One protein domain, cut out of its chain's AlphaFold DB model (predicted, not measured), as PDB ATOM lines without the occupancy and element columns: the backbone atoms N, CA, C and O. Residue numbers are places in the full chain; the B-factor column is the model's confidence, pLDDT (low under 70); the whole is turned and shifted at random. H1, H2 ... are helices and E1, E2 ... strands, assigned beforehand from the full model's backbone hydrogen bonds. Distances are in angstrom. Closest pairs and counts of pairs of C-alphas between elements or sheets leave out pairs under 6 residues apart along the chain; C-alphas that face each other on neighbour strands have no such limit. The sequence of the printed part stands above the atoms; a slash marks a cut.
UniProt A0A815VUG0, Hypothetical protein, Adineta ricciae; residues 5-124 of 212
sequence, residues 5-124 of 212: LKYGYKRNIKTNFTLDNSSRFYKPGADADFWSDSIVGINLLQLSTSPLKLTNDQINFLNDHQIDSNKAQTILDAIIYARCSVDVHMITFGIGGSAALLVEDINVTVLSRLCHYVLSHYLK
ATOM      1  N   LEU A   5     295.460 161.890 176.591       52.81
ATOM      2  CA  LEU A   5     294.497 161.973 177.690       52.81
ATOM      3  C   LEU A   5     294.054 163.416 177.868       52.81
ATOM      4  O   LEU A   5     294.893 164.315 177.926       52.81
ATOM      5  N   LYS A   6     292.743 163.614 177.988       53.91
ATOM      6  CA  LYS A   6     292.122 164.921 178.204       53.91
ATOM      7  C   LYS A   6     291.677 165.029 179.657       53.91
ATOM      8  O   LYS A   6     290.869 164.222 180.108       53.91
ATOM      9  N   TYR A   7     292.174 166.040 180.362       54.59
ATOM     10  CA  TYR A   7     291.770 166.351 181.734       54.59
ATOM     11  C   TYR A   7     291.280 167.796 181.828       54.59
ATOM     12  O   TYR A   7     292.033 168.716 181.510       54.59
ATOM     13  N   GLY A   8     290.029 167.991 182.255       52.72
ATOM     14  CA  GLY A   8     289.422 169.308 182.467       52.72
ATOM     15  C   GLY A   8     289.454 169.739 183.935       52.72
ATOM     16  O   GLY A   8     289.310 168.905 184.827       52.72
ATOM     17  N   TYR A   9     289.607 171.041 184.189       54.31
ATOM     18  CA  TYR A   9     289.577 171.626 185.539       54.31
ATOM     19  C   TYR A   9     288.466 172.668 185.649       54.31
ATOM     20  O   TYR A   9     288.238 173.414 184.699       54.31
ATOM     21  N   LYS A  10     287.806 172.745 186.812       52.81
ATOM     22  CA  LYS A  10     286.717 173.696 187.090       52.81
ATOM     23  C   LYS A  10     287.170 174.848 187.992       52.81
ATOM     24  O   LYS A  10     288.008 174.647 188.870       52.81
ATOM     25  N   ARG A  11     286.590 176.044 187.815       39.38
ATOM     26  CA  ARG A  11     286.721 177.159 188.777       39.38
ATOM     27  C   ARG A  11     285.871 176.845 190.021       39.38
ATOM     28  O   ARG A  11     284.720 176.449 189.877       39.38
ATOM     29  N   ASN A  12     286.429 177.057 191.216       38.22
ATOM     30  CA  ASN A  12     285.825 176.844 192.545       38.22
ATOM     31  C   ASN A  12     285.637 175.384 193.002       38.22
ATOM     32  O   ASN A  12     284.526 174.866 193.043       38.22
ATOM     33  N   ILE A  13     286.710 174.782 193.521       41.44
ATOM     34  CA  ILE A  13     286.575 173.863 194.658       41.44
ATOM     35  C   ILE A  13     286.949 174.691 195.887       41.44
ATOM     36  O   ILE A  13     288.113 175.043 196.063       41.44
ATOM     37  N   LYS A  14     285.969 175.041 196.729       32.41
ATOM     38  CA  LYS A  14     286.261 175.430 198.116       32.41
ATOM     39  C   LYS A  14     286.882 174.196 198.775       32.41
ATOM     40  O   LYS A  14     286.163 173.286 199.170       32.41
ATOM     41  N   THR A  15     288.207 174.105 198.807       34.66
ATOM     42  CA  THR A  15     288.905 172.946 199.370       34.66
ATOM     43  C   THR A  15     288.908 173.025 200.893       34.66
ATOM     44  O   THR A  15     289.878 173.478 201.495       34.66
ATOM     45  N   ASN A  16     287.842 172.527 201.520       24.48
ATOM     46  CA  ASN A  16     288.042 171.703 202.706       24.48
ATOM     47  C   ASN A  16     288.631 170.387 202.191       24.48
ATOM     48  O   ASN A  16     287.951 169.626 201.506       24.48
ATOM     49  N   PHE A  17     289.922 170.163 202.433       24.50
ATOM     50  CA  PHE A  17     290.586 168.924 202.045       24.50
ATOM     51  C   PHE A  17     290.027 167.766 202.877       24.50
ATOM     52  O   PHE A  17     290.426 167.550 204.015       24.50
ATOM     53  N   THR A  18     289.114 167.000 202.291       23.00
ATOM     54  CA  THR A  18     288.896 165.599 202.660       23.00
ATOM     55  C   THR A  18     289.172 164.773 201.412       23.00
ATOM     56  O   THR A  18     288.545 164.959 200.373       23.00
ATOM     57  N   LEU A  19     290.201 163.928 201.490       26.83
ATOM     58  CA  LEU A  19     290.541 162.970 200.444       26.83
ATOM     59  C   LEU A  19     289.440 161.908 200.399       26.83
ATOM     60  O   LEU A  19     289.477 160.944 201.157       26.83
ATOM     61  N   ASP A  20     288.462 162.097 199.519       29.80
ATOM     62  CA  ASP A  20     287.576 161.020 199.096       29.80
ATOM     63  C   ASP A  20     288.234 160.276 197.923       29.80
ATOM     64  O   ASP A  20     288.524 160.839 196.864       29.80
ATOM     65  N   ASN A  21     288.503 158.989 198.139       31.11
ATOM     66  CA  ASN A  21     289.143 158.087 197.185       31.11
ATOM     67  C   ASN A  21     288.205 157.606 196.060       31.11
ATOM     68  O   ASN A  21     288.602 156.732 195.290       31.11
ATOM     69  N   SER A  22     286.992 158.152 195.918       29.89
ATOM     70  CA  SER A  22     285.976 157.580 195.023       29.89
ATOM     71  C   SER A  22     285.602 158.378 193.760       29.89
ATOM     72  O   SER A  22     284.790 157.896 192.975       29.89
ATOM     73  N   SER A  23     286.219 159.527 193.439       37.31
ATOM     74  CA  SER A  23     285.873 160.249 192.191       37.31
ATOM     75  C   SER A  23     287.038 160.987 191.507       37.31
ATOM     76  O   SER A  23     287.140 162.208 191.519       37.31
ATOM     77  N   ARG A  24     287.922 160.244 190.819       37.50
ATOM     78  CA  ARG A  24     288.961 160.832 189.934       37.50
ATOM     79  C   ARG A  24     288.592 160.909 188.449       37.50
ATOM     80  O   ARG A  24     289.417 161.336 187.648       37.50
ATOM     81  N   PHE A  25     287.382 160.519 188.057       34.94
ATOM     82  CA  PHE A  25     287.043 160.373 186.641       34.94
ATOM     83  C   PHE A  25     285.658 160.937 186.338       34.94
ATOM     84  O   PHE A  25     284.644 160.342 186.689       34.94
ATOM     85  N   TYR A  26     285.617 162.080 185.652       38.72
ATOM     86  CA  TYR A  26     284.397 162.545 185.001       38.72
ATOM     87  C   TYR A  26     284.179 161.719 183.726       38.72
ATOM     88  O   TYR A  26     285.022 161.737 182.828       38.72
ATOM     89  N   LYS A  27     283.065 160.985 183.652       36.06
ATOM     90  CA  LYS A  27     282.578 160.338 182.424       36.06
ATOM     91  C   LYS A  27     281.393 161.162 181.898       36.06
ATOM     92  O   LYS A  27     280.407 161.261 182.625       36.06
ATOM     93  N   PRO A  28     281.458 161.763 180.698       39.06
ATOM     94  CA  PRO A  28     280.305 162.454 180.125       39.06
ATOM     95  C   PRO A  28     279.180 161.457 179.798       39.06
ATOM     96  O   PRO A  28     279.454 160.364 179.298       39.06
ATOM     97  N   GLY A  29     277.932 161.831 180.093       36.22
ATOM     98  CA  GLY A  29     276.733 161.143 179.602       36.22
ATOM     99  C   GLY A  29     276.464 161.471 178.129       36.22
ATOM    100  O   GLY A  29     276.975 162.465 177.621       36.22
ATOM    101  N   ALA A  30     275.677 160.628 177.456       38.84
ATOM    102  CA  ALA A  30     275.499 160.617 175.998       38.84
ATOM    103  C   ALA A  30     274.909 161.907 175.381       38.84
ATOM    104  O   ALA A  30     275.097 162.114 174.188       38.84
ATOM    105  N   ASP A  31     274.296 162.781 176.188       39.03
ATOM    106  CA  ASP A  31     273.623 164.010 175.732       39.03
ATOM    107  C   ASP A  31     274.167 165.295 176.389       39.03
ATOM    108  O   ASP A  31     273.505 166.329 176.400       39.03
ATOM    109  N   ALA A  32     275.362 165.249 176.983       38.19
ATOM    110  CA  ALA A  32     276.002 166.454 177.501       38.19
ATOM    111  C   ALA A  32     276.775 167.157 176.380       38.19
ATOM    112  O   ALA A  32     277.506 166.496 175.634       38.19
ATOM    113  N   ASP A  33     276.680 168.491 176.314       43.53
ATOM    114  CA  ASP A  33     277.662 169.319 175.612       43.53
ATOM    115  C   ASP A  33     279.063 168.755 175.851       43.53
ATOM    116  O   ASP A  33     279.382 168.310 176.963       43.53
ATOM    117  N   PHE A  34     279.893 168.757 174.804       42.34
ATOM    118  CA  PHE A  34     281.215 168.125 174.821       42.34
ATOM    119  C   PHE A  34     282.007 168.475 176.099       42.34
ATOM    120  O   PHE A  34     282.743 167.619 176.591       42.34
ATOM    121  N   TRP A  35     281.777 169.671 176.682       54.22
ATOM    122  CA  TRP A  35     282.093 170.018 178.075       54.22
ATOM    123  C   TRP A  35     281.093 171.010 178.701       54.22
ATOM    124  O   TRP A  35     280.465 171.783 177.993       54.22
ATOM    125  N   SER A  36     281.025 171.058 180.042       54.19
ATOM    126  CA  SER A  36     280.290 172.102 180.783       54.19
ATOM    127  C   SER A  36     281.001 173.462 180.736       54.19
ATOM    128  O   SER A  36     282.223 173.483 180.903       54.19
ATOM    129  N   ASP A  37     280.250 174.565 180.746       58.97
ATOM    130  CA  ASP A  37     280.753 175.959 180.812       58.97
ATOM    131  C   ASP A  37     281.708 176.259 181.983       58.97
ATOM    132  O   ASP A  37     282.426 177.253 182.000       58.97
ATOM    133  N   SER A  38     281.742 175.387 182.993       59.97
ATOM    134  CA  SER A  38     282.613 175.528 184.164       59.97
ATOM    135  C   SER A  38     284.082 175.131 183.941       59.97
ATOM    136  O   SER A  38     284.888 175.312 184.859       59.97
ATOM    137  N   ILE A  39     284.449 174.571 182.779       60.69
ATOM    138  CA  ILE A  39     285.833 174.157 182.490       60.69
ATOM    139  C   ILE A  39     286.691 175.367 182.124       60.69
ATOM    140  O   ILE A  39     286.447 176.018 181.122       60.69
ATOM    141  N   VAL A  40     287.758 175.608 182.890       64.06
ATOM    142  CA  VAL A  40     288.684 176.742 182.684       64.06
ATOM    143  C   VAL A  40     289.966 176.364 181.931       64.06
ATOM    144  O   VAL A  40     290.778 177.222 181.576       64.06
ATOM    145  N   GLY A  41     290.179 175.072 181.681       62.50
ATOM    146  CA  GLY A  41     291.300 174.608 180.877       62.50
ATOM    147  C   GLY A  41     291.370 173.098 180.716       62.50
ATOM    148  O   GLY A  41     290.739 172.348 181.463       62.50
ATOM    149  N   ILE A  42     292.158 172.672 179.729       67.31
ATOM    150  CA  ILE A  42     292.314 171.268 179.337       67.31
ATOM    151  C   ILE A  42     293.800 170.929 179.298       67.31
ATOM    152  O   ILE A  42     294.545 171.588 178.577       67.31
ATOM    153  N   ASN A  43     294.214 169.893 180.030       71.12
ATOM    154  CA  ASN A  43     295.531 169.280 179.884       71.12
ATOM    155  C   ASN A  43     295.447 168.091 178.929       71.12
ATOM    156  O   ASN A  43     294.590 167.216 179.071       71.12
ATOM    157  N   LEU A  44     296.363 168.083 177.975       70.25
ATOM    158  CA  LEU A  44     296.548 167.069 176.957       70.25
ATOM    159  C   LEU A  44     297.869 166.363 177.252       70.25
ATOM    160  O   LEU A  44     298.923 166.978 177.106       70.25
ATOM    161  N   LEU A  45     297.819 165.109 177.702       67.81
ATOM    162  CA  LEU A  45     299.018 164.321 178.003       67.81
ATOM    163  C   LEU A  45     299.270 163.304 176.897       67.81
ATOM    164  O   LEU A  45     298.397 162.484 176.602       67.81
ATOM    165  N   GLN A  46     300.464 163.335 176.313       64.19
ATOM    166  CA  GLN A  46     300.888 162.346 175.329       64.19
ATOM    167  C   GLN A  46     301.273 161.051 176.052       64.19
ATOM    168  O   GLN A  46     302.322 160.967 176.678       64.19
ATOM    169  N   LEU A  47     300.419 160.027 175.969       59.09
ATOM    170  CA  LEU A  47     300.716 158.693 176.518       59.09
ATOM    171  C   LEU A  47     301.352 157.732 175.502       59.09
ATOM    172  O   LEU A  47     301.559 156.555 175.791       59.09
ATOM    173  N   SER A  48     301.514 158.173 174.257       54.16
ATOM    174  CA  SER A  48     301.527 157.261 173.118       54.16
ATOM    175  C   SER A  48     302.814 156.441 172.979       54.16
ATOM    176  O   SER A  48     303.892 156.993 172.798       54.16
ATOM    177  N   THR A  49     302.648 155.116 172.895       54.69
ATOM    178  CA  THR A  49     303.616 154.125 172.384       54.69
ATOM    179  C   THR A  49     303.719 154.111 170.847       54.69
ATOM    180  O   THR A  49     304.334 153.222 170.261       54.69
ATOM    181  N   SER A  50     303.080 155.064 170.163       60.88
ATOM    182  CA  SER A  50     303.098 155.231 168.706       60.88
ATOM    183  C   SER A  50     303.342 156.708 168.361       60.88
ATOM    184  O   SER A  50     302.415 157.517 168.488       60.88
ATOM    185  N   PRO A  51     304.574 157.088 167.988       68.56
ATOM    186  CA  PRO A  51     304.927 158.480 167.726       68.56
ATOM    187  C   PRO A  51     304.158 159.033 166.520       68.56
ATOM    188  O   PRO A  51     303.878 158.309 165.558       68.56
ATOM    189  N   LEU A  52     303.806 160.323 166.574       80.50
ATOM    190  CA  LEU A  52     303.248 161.046 165.431       80.50
ATOM    191  C   LEU A  52     304.273 161.007 164.297       80.50
ATOM    192  O   LEU A  52     305.379 161.505 164.473       80.50
ATOM    193  N   LYS A  53     303.906 160.467 163.134       85.31
ATOM    194  CA  LYS A  53     304.755 160.534 161.940       85.31
ATOM    195  C   LYS A  53     304.409 161.767 161.116       85.31
ATOM    196  O   LYS A  53     303.235 162.006 160.829       85.31
ATOM    197  N   LEU A  54     305.437 162.514 160.727       88.75
ATOM    198  CA  LEU A  54     305.303 163.641 159.811       88.75
ATOM    199  C   LEU A  54     304.833 163.162 158.428       88.75
ATOM    200  O   LEU A  54     305.308 162.146 157.921       88.75
ATOM    201  N   THR A  55     303.900 163.892 157.816       91.31
ATOM    202  CA  THR A  55     303.490 163.661 156.421       91.31
ATOM    203  C   THR A  55     304.497 164.276 155.446       91.31
ATOM    204  O   THR A  55     305.279 165.148 155.827       91.31
ATOM    205  N   ASN A  56     304.454 163.881 154.169       93.06
ATOM    206  CA  ASN A  56     305.341 164.437 153.136       93.06
ATOM    207  C   ASN A  56     305.239 165.968 153.036       93.06
ATOM    208  O   ASN A  56     306.258 166.645 152.981       93.06
ATOM    209  N   ASP A  57     304.028 166.526 153.109       91.31
ATOM    210  CA  ASP A  57     303.829 167.983 153.076       91.31
ATOM    211  C   ASP A  57     304.473 168.686 154.274       91.31
ATOM    212  O   ASP A  57     305.031 169.777 154.154       91.31
ATOM    213  N   GLN A  58     304.423 168.056 155.450       92.44
ATOM    214  CA  GLN A  58     305.049 168.590 156.656       92.44
ATOM    215  C   GLN A  58     306.573 168.519 156.559       92.44
ATOM    216  O   GLN A  58     307.242 169.450 156.994       92.44
ATOM    217  N   ILE A  59     307.113 167.454 155.962       93.75
ATOM    218  CA  ILE A  59     308.546 167.315 155.683       93.75
ATOM    219  C   ILE A  59     309.004 168.382 154.684       93.75
ATOM    220  O   ILE A  59     310.004 169.046 154.936       93.75
ATOM    221  N   ASN A  60     308.252 168.618 153.606       94.38
ATOM    222  CA  ASN A  60     308.561 169.669 152.632       94.38
ATOM    223  C   ASN A  60     308.595 171.054 153.292       94.38
ATOM    224  O   ASN A  60     309.576 171.775 153.147       94.38
ATOM    225  N   PHE A  61     307.596 171.374 154.122       93.50
ATOM    226  CA  PHE A  61     307.587 172.615 154.901       93.50
ATOM    227  C   PHE A  61     308.830 172.764 155.796       93.50
ATOM    228  O   PHE A  61     309.372 173.862 155.925       93.50
ATOM    229  N   LEU A  62     309.278 171.681 156.439       94.50
ATOM    230  CA  LEU A  62     310.483 171.701 157.273       94.50
ATOM    231  C   LEU A  62     311.748 171.910 156.433       94.50
ATOM    232  O   LEU A  62     312.600 172.705 156.829       94.50
ATOM    233  N   ASN A  63     311.835 171.267 155.267       94.44
ATOM    234  CA  ASN A  63     312.944 171.431 154.328       94.44
ATOM    235  C   ASN A  63     313.056 172.880 153.832       94.44
ATOM    236  O   ASN A  63     314.156 173.432 153.842       94.44
ATOM    237  N   ASP A  64     311.932 173.527 153.507       95.31
ATOM    238  CA  ASP A  64     311.892 174.944 153.106       95.31
ATOM    239  C   ASP A  64     312.442 175.878 154.200       95.31
ATOM    240  O   ASP A  64     312.988 176.944 153.914       95.31
ATOM    241  N   HIS A  65     312.342 175.462 155.466       94.19
ATOM    242  CA  HIS A  65     312.867 176.181 156.629       94.19
ATOM    243  C   HIS A  65     314.219 175.641 157.121       94.19
ATOM    244  O   HIS A  65     314.678 176.041 158.191       94.19
ATOM    245  N   GLN A  66     314.860 174.749 156.358       94.44
ATOM    246  CA  GLN A  66     316.159 174.143 156.677       94.44
ATOM    247  C   GLN A  66     316.166 173.397 158.025       94.44
ATOM    248  O   GLN A  66     317.171 173.365 158.739       94.44
ATOM    249  N   ILE A  67     315.034 172.791 158.393       93.81
ATOM    250  CA  ILE A  67     314.890 172.003 159.617       93.81
ATOM    251  C   ILE A  67     314.933 170.515 159.285       93.81
ATOM    252  O   ILE A  67     314.086 169.993 158.569       93.81
ATOM    253  N   ASP A  68     315.906 169.821 159.874       92.50
ATOM    254  CA  ASP A  68     316.034 168.368 159.780       92.50
ATOM    255  C   ASP A  68     314.808 167.651 160.382       92.50
ATOM    256  O   ASP A  68     314.366 167.950 161.498       92.50
ATOM    257  N   SER A  69     314.272 166.672 159.651       89.75
ATOM    258  CA  SER A  69     313.066 165.943 160.050       89.75
ATOM    259  C   SER A  69     313.261 165.110 161.320       89.75
ATOM    260  O   SER A  69     312.307 164.946 162.078       89.75
ATOM    261  N   ASN A  70     314.475 164.621 161.602       90.44
ATOM    262  CA  ASN A  70     314.751 163.880 162.838       90.44
ATOM    263  C   ASN A  70     314.765 164.818 164.049       90.44
ATOM    264  O   ASN A  70     314.232 164.470 165.106       90.44
ATOM    265  N   LYS A  71     315.306 166.036 163.901       91.38
ATOM    266  CA  LYS A  71     315.191 167.084 164.932       91.38
ATOM    267  C   LYS A  71     313.732 167.447 165.192       91.38
ATOM    268  O   LYS A  71     313.329 167.537 166.350       91.38
ATOM    269  N   ALA A  72     312.935 167.618 164.136       92.06
ATOM    270  CA  ALA A  72     311.505 167.880 164.273       92.06
ATOM    271  C   ALA A  72     310.787 166.730 165.000       92.06
ATOM    272  O   ALA A  72     310.030 166.983 165.936       92.06
ATOM    273  N   GLN A  73     311.084 165.475 164.645       89.62
ATOM    274  CA  GLN A  73     310.538 164.298 165.323       89.62
ATOM    275  C   GLN A  73     310.928 164.249 166.807       89.62
ATOM    276  O   GLN A  73     310.070 164.048 167.659       89.62
ATOM    277  N   THR A  74     312.192 164.542 167.129       90.56
ATOM    278  CA  THR A  74     312.684 164.613 168.518       90.56
ATOM    279  C   THR A  74     311.878 165.607 169.355       90.56
ATOM    280  O   THR A  74     311.594 165.354 170.522       90.56
ATOM    281  N   ILE A  75     311.483 166.738 168.767       91.31
ATOM    282  CA  ILE A  75     310.663 167.745 169.450       91.31
ATOM    283  C   ILE A  75     309.234 167.257 169.646       91.31
ATOM    284  O   ILE A  75     308.688 167.422 170.734       91.31
ATOM    285  N   LEU A  76     308.639 166.650 168.618       88.94
ATOM    286  CA  LEU A  76     307.286 166.098 168.692       88.94
ATOM    287  C   LEU A  76     307.173 165.023 169.778       88.94
ATOM    288  O   LEU A  76     306.209 165.013 170.540       88.94
ATOM    289  N   ASP A  77     308.180 164.159 169.884       85.38
ATOM    290  CA  ASP A  77     308.217 163.076 170.868       85.38
ATOM    291  C   ASP A  77     308.461 163.586 172.300       85.38
ATOM    292  O   ASP A  77     308.128 162.904 173.268       85.38
ATOM    293  N   ALA A  78     309.007 164.795 172.447       88.50
ATOM    294  CA  ALA A  78     309.346 165.405 173.730       88.50
ATOM    295  C   ALA A  78     308.289 166.389 174.270       88.50
ATOM    296  O   ALA A  78     308.524 167.044 175.293       88.50
ATOM    297  N   ILE A  79     307.132 166.513 173.608       87.75
ATOM    298  CA  ILE A  79     305.990 167.267 174.137       87.75
ATOM    299  C   ILE A  79     305.392 166.486 175.313       87.75
ATOM    300  O   ILE A  79     304.807 165.418 175.153       87.75
ATOM    301  N   ILE A  80     305.527 167.044 176.514       83.75
ATOM    302  CA  ILE A  80     305.053 166.438 177.764       83.75
ATOM    303  C   ILE A  80     303.556 166.698 177.938       83.75
ATOM    304  O   ILE A  80     302.785 165.805 178.291       83.75
ATOM    305  N   TYR A  81     303.148 167.947 177.717       85.12
ATOM    306  CA  TYR A  81     301.761 168.361 177.845       85.12
ATOM    307  C   TYR A  81     301.431 169.524 176.915       85.12
ATOM    308  O   TYR A  81     302.299 170.329 176.572       85.12
ATOM    309  N   ALA A  82     300.150 169.659 176.586       86.38
ATOM    310  CA  ALA A  82     299.580 170.906 176.097       86.38
ATOM    311  C   ALA A  82     298.428 171.333 177.009       86.38
ATOM    312  O   ALA A  82     297.563 170.526 177.349       86.38
ATOM    313  N   ARG A  83     298.422 172.598 177.424       84.62
ATOM    314  CA  ARG A  83     297.398 173.190 178.279       84.62
ATOM    315  C   ARG A  83     296.648 174.261 177.511       84.62
ATOM    316  O   ARG A  83     297.239 175.268 177.141       84.62
ATOM    317  N   CYS A  84     295.354 174.064 177.312       81.12
ATOM    318  CA  CYS A  84     294.465 175.092 176.781       81.12
ATOM    319  C   CYS A  84     293.902 175.929 177.934       81.12
ATOM    320  O   CYS A  84     293.427 175.359 178.921       81.12
ATOM    321  N   SER A  85     293.947 177.253 177.812       77.25
ATOM    322  CA  SER A  85     293.232 178.181 178.685       77.25
ATOM    323  C   SER A  85     292.116 178.847 177.887       77.25
ATOM    324  O   SER A  85     292.381 179.577 176.930       77.25
ATOM    325  N   VAL A  86     290.869 178.557 178.267       67.19
ATOM    326  CA  VAL A  86     289.681 178.978 177.505       67.19
ATOM    327  C   VAL A  86     289.407 180.476 177.627       67.19
ATOM    328  O   VAL A  86     288.979 181.084 176.656       67.19
ATOM    329  N   ASP A  87     289.751 181.080 178.769       70.94
ATOM    330  CA  ASP A  87     289.517 182.505 179.047       70.94
ATOM    331  C   ASP A  87     290.396 183.439 178.193       70.94
ATOM    332  O   ASP A  87     290.086 184.617 178.047       70.94
ATOM    333  N   VAL A  88     291.517 182.940 177.660       73.69
ATOM    334  CA  VAL A  88     292.534 183.758 176.969       73.69
ATOM    335  C   VAL A  88     292.908 183.225 175.583       73.69
ATOM    336  O   VAL A  88     293.897 183.672 175.010       73.69
ATOM    337  N   HIS A  89     292.149 182.260 175.046       81.56
ATOM    338  CA  HIS A  89     292.398 181.617 173.744       81.56
ATOM    339  C   HIS A  89     293.877 181.242 173.510       81.56
ATOM    340  O   HIS A  89     294.423 181.418 172.422       81.56
ATOM    341  N   MET A  90     294.537 180.720 174.550       85.56
ATOM    342  CA  MET A  90     295.964 180.392 174.535       85.56
ATOM    343  C   MET A  90     296.177 178.903 174.790       85.56
ATOM    344  O   MET A  90     295.545 178.308 175.666       85.56
ATOM    345  N   ILE A  91     297.130 178.317 174.064       88.31
ATOM    346  CA  ILE A  91     297.618 176.963 174.319       88.31
ATOM    347  C   ILE A  91     299.098 177.031 174.692       88.31
ATOM    348  O   ILE A  91     299.911 177.580 173.952       88.31
ATOM    349  N   THR A  92     299.452 176.454 175.836       91.56
ATOM    350  CA  THR A  92     300.832 176.343 176.316       91.56
ATOM    351  C   THR A  92     301.323 174.916 176.152       91.56
ATOM    352  O   THR A  92     300.661 173.987 176.605       91.56
ATOM    353  N   PHE A  93     302.499 174.734 175.559       92.62
ATOM    354  CA  PHE A  93     303.147 173.430 175.439       92.62
ATOM    355  C   PHE A  93     304.322 173.325 176.406       92.62
ATOM    356  O   PHE A  93     305.145 174.236 176.481       92.62
ATOM    357  N   GLY A  94     304.411 172.207 177.123       92.12
ATOM    358  CA  GLY A  94     305.595 171.829 177.885       92.12
ATOM    359  C   GLY A  94     306.467 170.885 177.067       92.12
ATOM    360  O   GLY A  94     306.004 169.810 176.693       92.12
ATOM    361  N   ILE A  95     307.715 171.273 176.807       91.62
ATOM    362  CA  ILE A  95     308.702 170.464 176.077       91.62
ATOM    363  C   ILE A  95     309.863 170.171 177.022       91.62
ATOM    364  O   ILE A  95     310.383 171.088 177.657       91.62
ATOM    365  N   GLY A  96     310.246 168.900 177.140       90.19
ATOM    366  CA  GLY A  96     311.297 168.466 178.063       90.19
ATOM    367  C   GLY A  96     312.461 167.741 177.398       90.19
ATOM    368  O   GLY A  96     312.577 167.677 176.176       90.19
ATOM    369  N   GLY A  97     313.332 167.177 178.237       89.62
ATOM    370  CA  GLY A  97     314.469 166.369 177.798       89.62
ATOM    371  C   GLY A  97     315.460 167.132 176.913       89.62
ATOM    372  O   GLY A  97     315.601 168.350 177.007       89.62
ATOM    373  N   SER A  98     316.149 166.405 176.032       89.88
ATOM    374  CA  SER A  98     317.117 166.982 175.088       89.88
ATOM    375  C   SER A  98     316.474 167.945 174.084       89.88
ATOM    376  O   SER A  98     317.132 168.880 173.625       89.88
ATOM    377  N   ALA A  99     315.182 167.779 173.784       93.19
ATOM    378  CA  ALA A  99     314.455 168.660 172.879       93.19
ATOM    379  C   ALA A  99     314.328 170.093 173.408       93.19
ATOM    380  O   ALA A  99     314.279 171.018 172.601       93.19
ATOM    381  N   ALA A 100     314.350 170.300 174.731       93.38
ATOM    382  CA  ALA A 100     314.355 171.637 175.329       93.38
ATOM    383  C   ALA A 100     315.539 172.496 174.840       93.38
ATOM    384  O   ALA A 100     315.420 173.710 174.736       93.38
ATOM    385  N   LEU A 101     316.664 171.867 174.482       92.62
ATOM    386  CA  LEU A 101     317.814 172.556 173.895       92.62
ATOM    387  C   LEU A 101     317.572 172.890 172.417       92.62
ATOM    388  O   LEU A 101     317.892 173.986 171.969       92.62
ATOM    389  N   LEU A 102     316.975 171.956 171.673       93.44
ATOM    390  CA  LEU A 102     316.725 172.097 170.237       93.44
ATOM    391  C   LEU A 102     315.706 173.201 169.936       93.44
ATOM    392  O   LEU A 102     315.875 173.951 168.978       93.44
ATOM    393  N   VAL A 103     314.654 173.329 170.749       94.69
ATOM    394  CA  VAL A 103     313.595 174.329 170.522       94.69
ATOM    395  C   VAL A 103     314.102 175.767 170.627       94.69
ATOM    396  O   VAL A 103     313.564 176.663 169.970       94.69
ATOM    397  N   GLU A 104     315.169 176.012 171.391       95.44
ATOM    398  CA  GLU A 104     315.790 177.336 171.454       95.44
ATOM    399  C   GLU A 104     316.494 177.701 170.138       95.44
ATOM    400  O   GLU A 104     316.594 178.877 169.807       95.44
ATOM    401  N   ASP A 105     316.927 176.737 169.326       93.00
ATOM    402  CA  ASP A 105     317.568 176.994 168.026       93.00
ATOM    403  C   ASP A 105     316.580 177.107 166.857       93.00
ATOM    404  O   ASP A 105     316.935 177.596 165.787       93.00
ATOM    405  N   ILE A 106     315.323 176.705 167.050       94.12
ATOM    406  CA  ILE A 106     314.317 176.676 165.981       94.12
ATOM    407  C   ILE A 106     313.486 177.960 165.959       94.12
ATOM    408  O   ILE A 106     313.096 178.485 167.000       94.12
ATOM    409  N   ASN A 107     313.164 178.466 164.764       94.12
ATOM    410  CA  ASN A 107     312.276 179.618 164.615       94.12
ATOM    411  C   ASN A 107     310.897 179.332 165.238       94.12
ATOM    412  O   ASN A 107     310.291 178.287 164.989       94.12
ATOM    413  N   VAL A 108     310.374 180.283 166.016       95.56
ATOM    414  CA  VAL A 108     309.102 180.125 166.738       95.56
ATOM    415  C   VAL A 108     307.916 179.814 165.814       95.56
ATOM    416  O   VAL A 108     307.019 179.076 166.211       95.56
ATOM    417  N   THR A 109     307.933 180.287 164.567       93.25
ATOM    418  CA  THR A 109     306.894 180.010 163.560       93.25
ATOM    419  C   THR A 109     306.867 178.533 163.172       93.25
ATOM    420  O   THR A 109     305.801 177.919 163.112       93.25
ATOM    421  N   VAL A 110     308.042 177.927 162.973       94.00
ATOM    422  CA  VAL A 110     308.164 176.492 162.672       94.00
ATOM    423  C   VAL A 110     307.751 175.663 163.884       94.00
ATOM    424  O   VAL A 110     306.980 174.714 163.750       94.00
ATOM    425  N   LEU A 111     308.209 176.044 165.081       94.94
ATOM    426  CA  LEU A 111     307.837 175.362 166.322       94.94
ATOM    427  C   LEU A 111     306.318 175.396 166.549       94.94
ATOM    428  O   LEU A 111     305.705 174.375 166.849       94.94
ATOM    429  N   SER A 112     305.702 176.556 166.329       94.00
ATOM    430  CA  SER A 112     304.254 176.736 166.391       94.00
ATOM    431  C   SER A 112     303.518 175.810 165.417       94.00
ATOM    432  O   SER A 112     302.519 175.183 165.778       94.00
ATOM    433  N   ARG A 113     304.059 175.639 164.205       92.00
ATOM    434  CA  ARG A 113     303.525 174.713 163.202       92.00
ATOM    435  C   ARG A 113     303.601 173.251 163.661       92.00
ATOM    436  O   ARG A 113     302.616 172.532 163.517       92.00
ATOM    437  N   LEU A 114     304.720 172.828 164.252       92.19
ATOM    438  CA  LEU A 114     304.882 171.477 164.807       92.19
ATOM    439  C   LEU A 114     303.880 171.204 165.937       92.19
ATOM    440  O   LEU A 114     303.176 170.194 165.913       92.19
ATOM    441  N   CYS A 115     303.745 172.139 166.879       91.56
ATOM    442  CA  CYS A 115     302.737 172.083 167.938       91.56
ATOM    443  C   CYS A 115     301.311 171.971 167.367       91.56
ATOM    444  O   CYS A 115     300.502 171.169 167.841       91.56
ATOM    445  N   HIS A 116     301.010 172.726 166.308       90.25
ATOM    446  CA  HIS A 116     299.722 172.658 165.619       90.25
ATOM    447  C   HIS A 116     299.476 171.312 164.927       90.25
ATOM    448  O   HIS A 116     298.344 170.829 164.921       90.25
ATOM    449  N   TYR A 117     300.511 170.669 164.378       89.25
ATOM    450  CA  TYR A 117     300.394 169.329 163.792       89.25
ATOM    451  C   TYR A 117     299.985 168.284 164.829       89.25
ATOM    452  O   TYR A 117     299.088 167.484 164.556       89.25
ATOM    453  N   VAL A 118     300.572 168.339 166.028       86.25
ATOM    454  CA  VAL A 118     300.204 167.467 167.154       86.25
ATOM    455  C   VAL A 118     298.738 167.657 167.523       86.25
ATOM    456  O   VAL A 118     297.976 166.688 167.546       86.25
ATOM    457  N   LEU A 119     298.310 168.904 167.748       85.50
ATOM    458  CA  LEU A 119     296.913 169.198 168.086       85.50
ATOM    459  C   LEU A 119     295.964 168.745 166.982       85.50
ATOM    460  O   LEU A 119     294.992 168.048 167.253       85.50
ATOM    461  N   SER A 120     296.266 169.095 165.734       85.25
ATOM    462  CA  SER A 120     295.428 168.764 164.583       85.25
ATOM    463  C   SER A 120     295.269 167.259 164.394       85.25
ATOM    464  O   SER A 120     294.187 166.808 164.024       85.25
ATOM    465  N   HIS A 121     296.325 166.481 164.648       82.31
ATOM    466  CA  HIS A 121     296.281 165.026 164.557       82.31
ATOM    467  C   HIS A 121     295.429 164.412 165.670       82.31
ATOM    468  O   HIS A 121     294.484 163.676 165.387       82.31
ATOM    469  N   TYR A 122     295.720 164.732 166.933       78.62
ATOM    470  CA  TYR A 122     295.051 164.087 168.067       78.62
ATOM    471  C   TYR A 122     293.634 164.611 168.324       78.62
ATOM    472  O   TYR A 122     292.793 163.874 168.840       78.62
ATOM    473  N   LEU A 123     293.350 165.866 167.964       77.94
ATOM    474  CA  LEU A 123     292.022 166.470 168.098       77.94
ATOM    475  C   LEU A 123     291.179 166.365 166.824       77.94
ATOM    476  O   LEU A 123     290.014 166.742 166.870       77.94
ATOM    477  N   LYS A 124     291.732 165.834 165.722       80.50
ATOM    478  CA  LYS A 124     291.049 165.691 164.424       80.50
ATOM    479  C   LYS A 124     290.451 167.011 163.915       80.50
ATOM    480  O   LYS A 124     289.297 167.068 163.513       80.50
TER     481      LYS A 124
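This is residues 5 to 124 of the 212 residues of the protein "Hypothetical protein" of Adineta ricciae (UniProt A0A815VUG0). A four-stranded antiparallel sheet, order E1, E2, E3, E4, has the longest helix, H4, crossing one face, and the short helices H1, H2 and H3 gather toward one end of the domain. At the other end the long link between E1 and E2 sticks out with residues 13 to 24 and 29 to 34. The 120 printed residues include four helices and four strands, in the order E1, E2, H1, H2, E3, E4, H3, H4; the class is mixed. The whole is loose, with a radius of gyration of the C-alphas of 17.6 A, and spans 53 by 31 by 31 A.

E1, residues 5 to 10, and E2, residues 39 to 46, form an antiparallel hairpin, with N 7 and O 43 within hydrogen-bond range at 3.0 A. E3, residues 79 to 85, is antiparallel to E2, with N 44 and O 82 at 2.8 A. E4, residues 90 to 95, forms a hairpin with E3, with N 83 and O 92 at 2.8 A. H4, residues 108 to 123, makes two layers with the sheet, a helix on one face, at a height over the sheet of 9.3 A; it runs across the strands, at 85 degrees to E2 on the local plane. The hub is H2, residues 69 to 77. It touches H4, whose residues 114 to 118 alone take part; the closest C-alphas are those of Leu 76 and Leu 114, 7.1 A apart. It touches H3, residues 99 to 105, at a steep tilt of 50 degrees; the C-alphas of Ile 75 and Ala 99, the closest, are 5.2 A apart. H1, residues 56 to 64, and H2 only just touch, only at the corner, with 3 pairs of C-alphas within 8 A, the closest those of Ile 59 and Ser 69 at 6.4 A. In H1, H2 and H4 every O i to N i+4 pair is within hydrogen-bond range; in H3 1 of 3 is, beside 3 of 4 O i to N i+3 pairs.

E1 begins at C-alpha 5, (294.497, 161.973, 177.690). From first to last C-alpha, E2 measures 20.4 A, E3 17.4 A and H4 21.9 A. H4 ends at C-alpha 123, (292.022, 166.470, 168.098).

The C-alphas of Thr 18 and Asp 64, the two farthest apart, are 55.4 A apart. The printed part has no cut. The link from E1 to E2, 28 residues, is long. The pLDDT is under 70 at residues 5 to 42, 45 to 51 and 86.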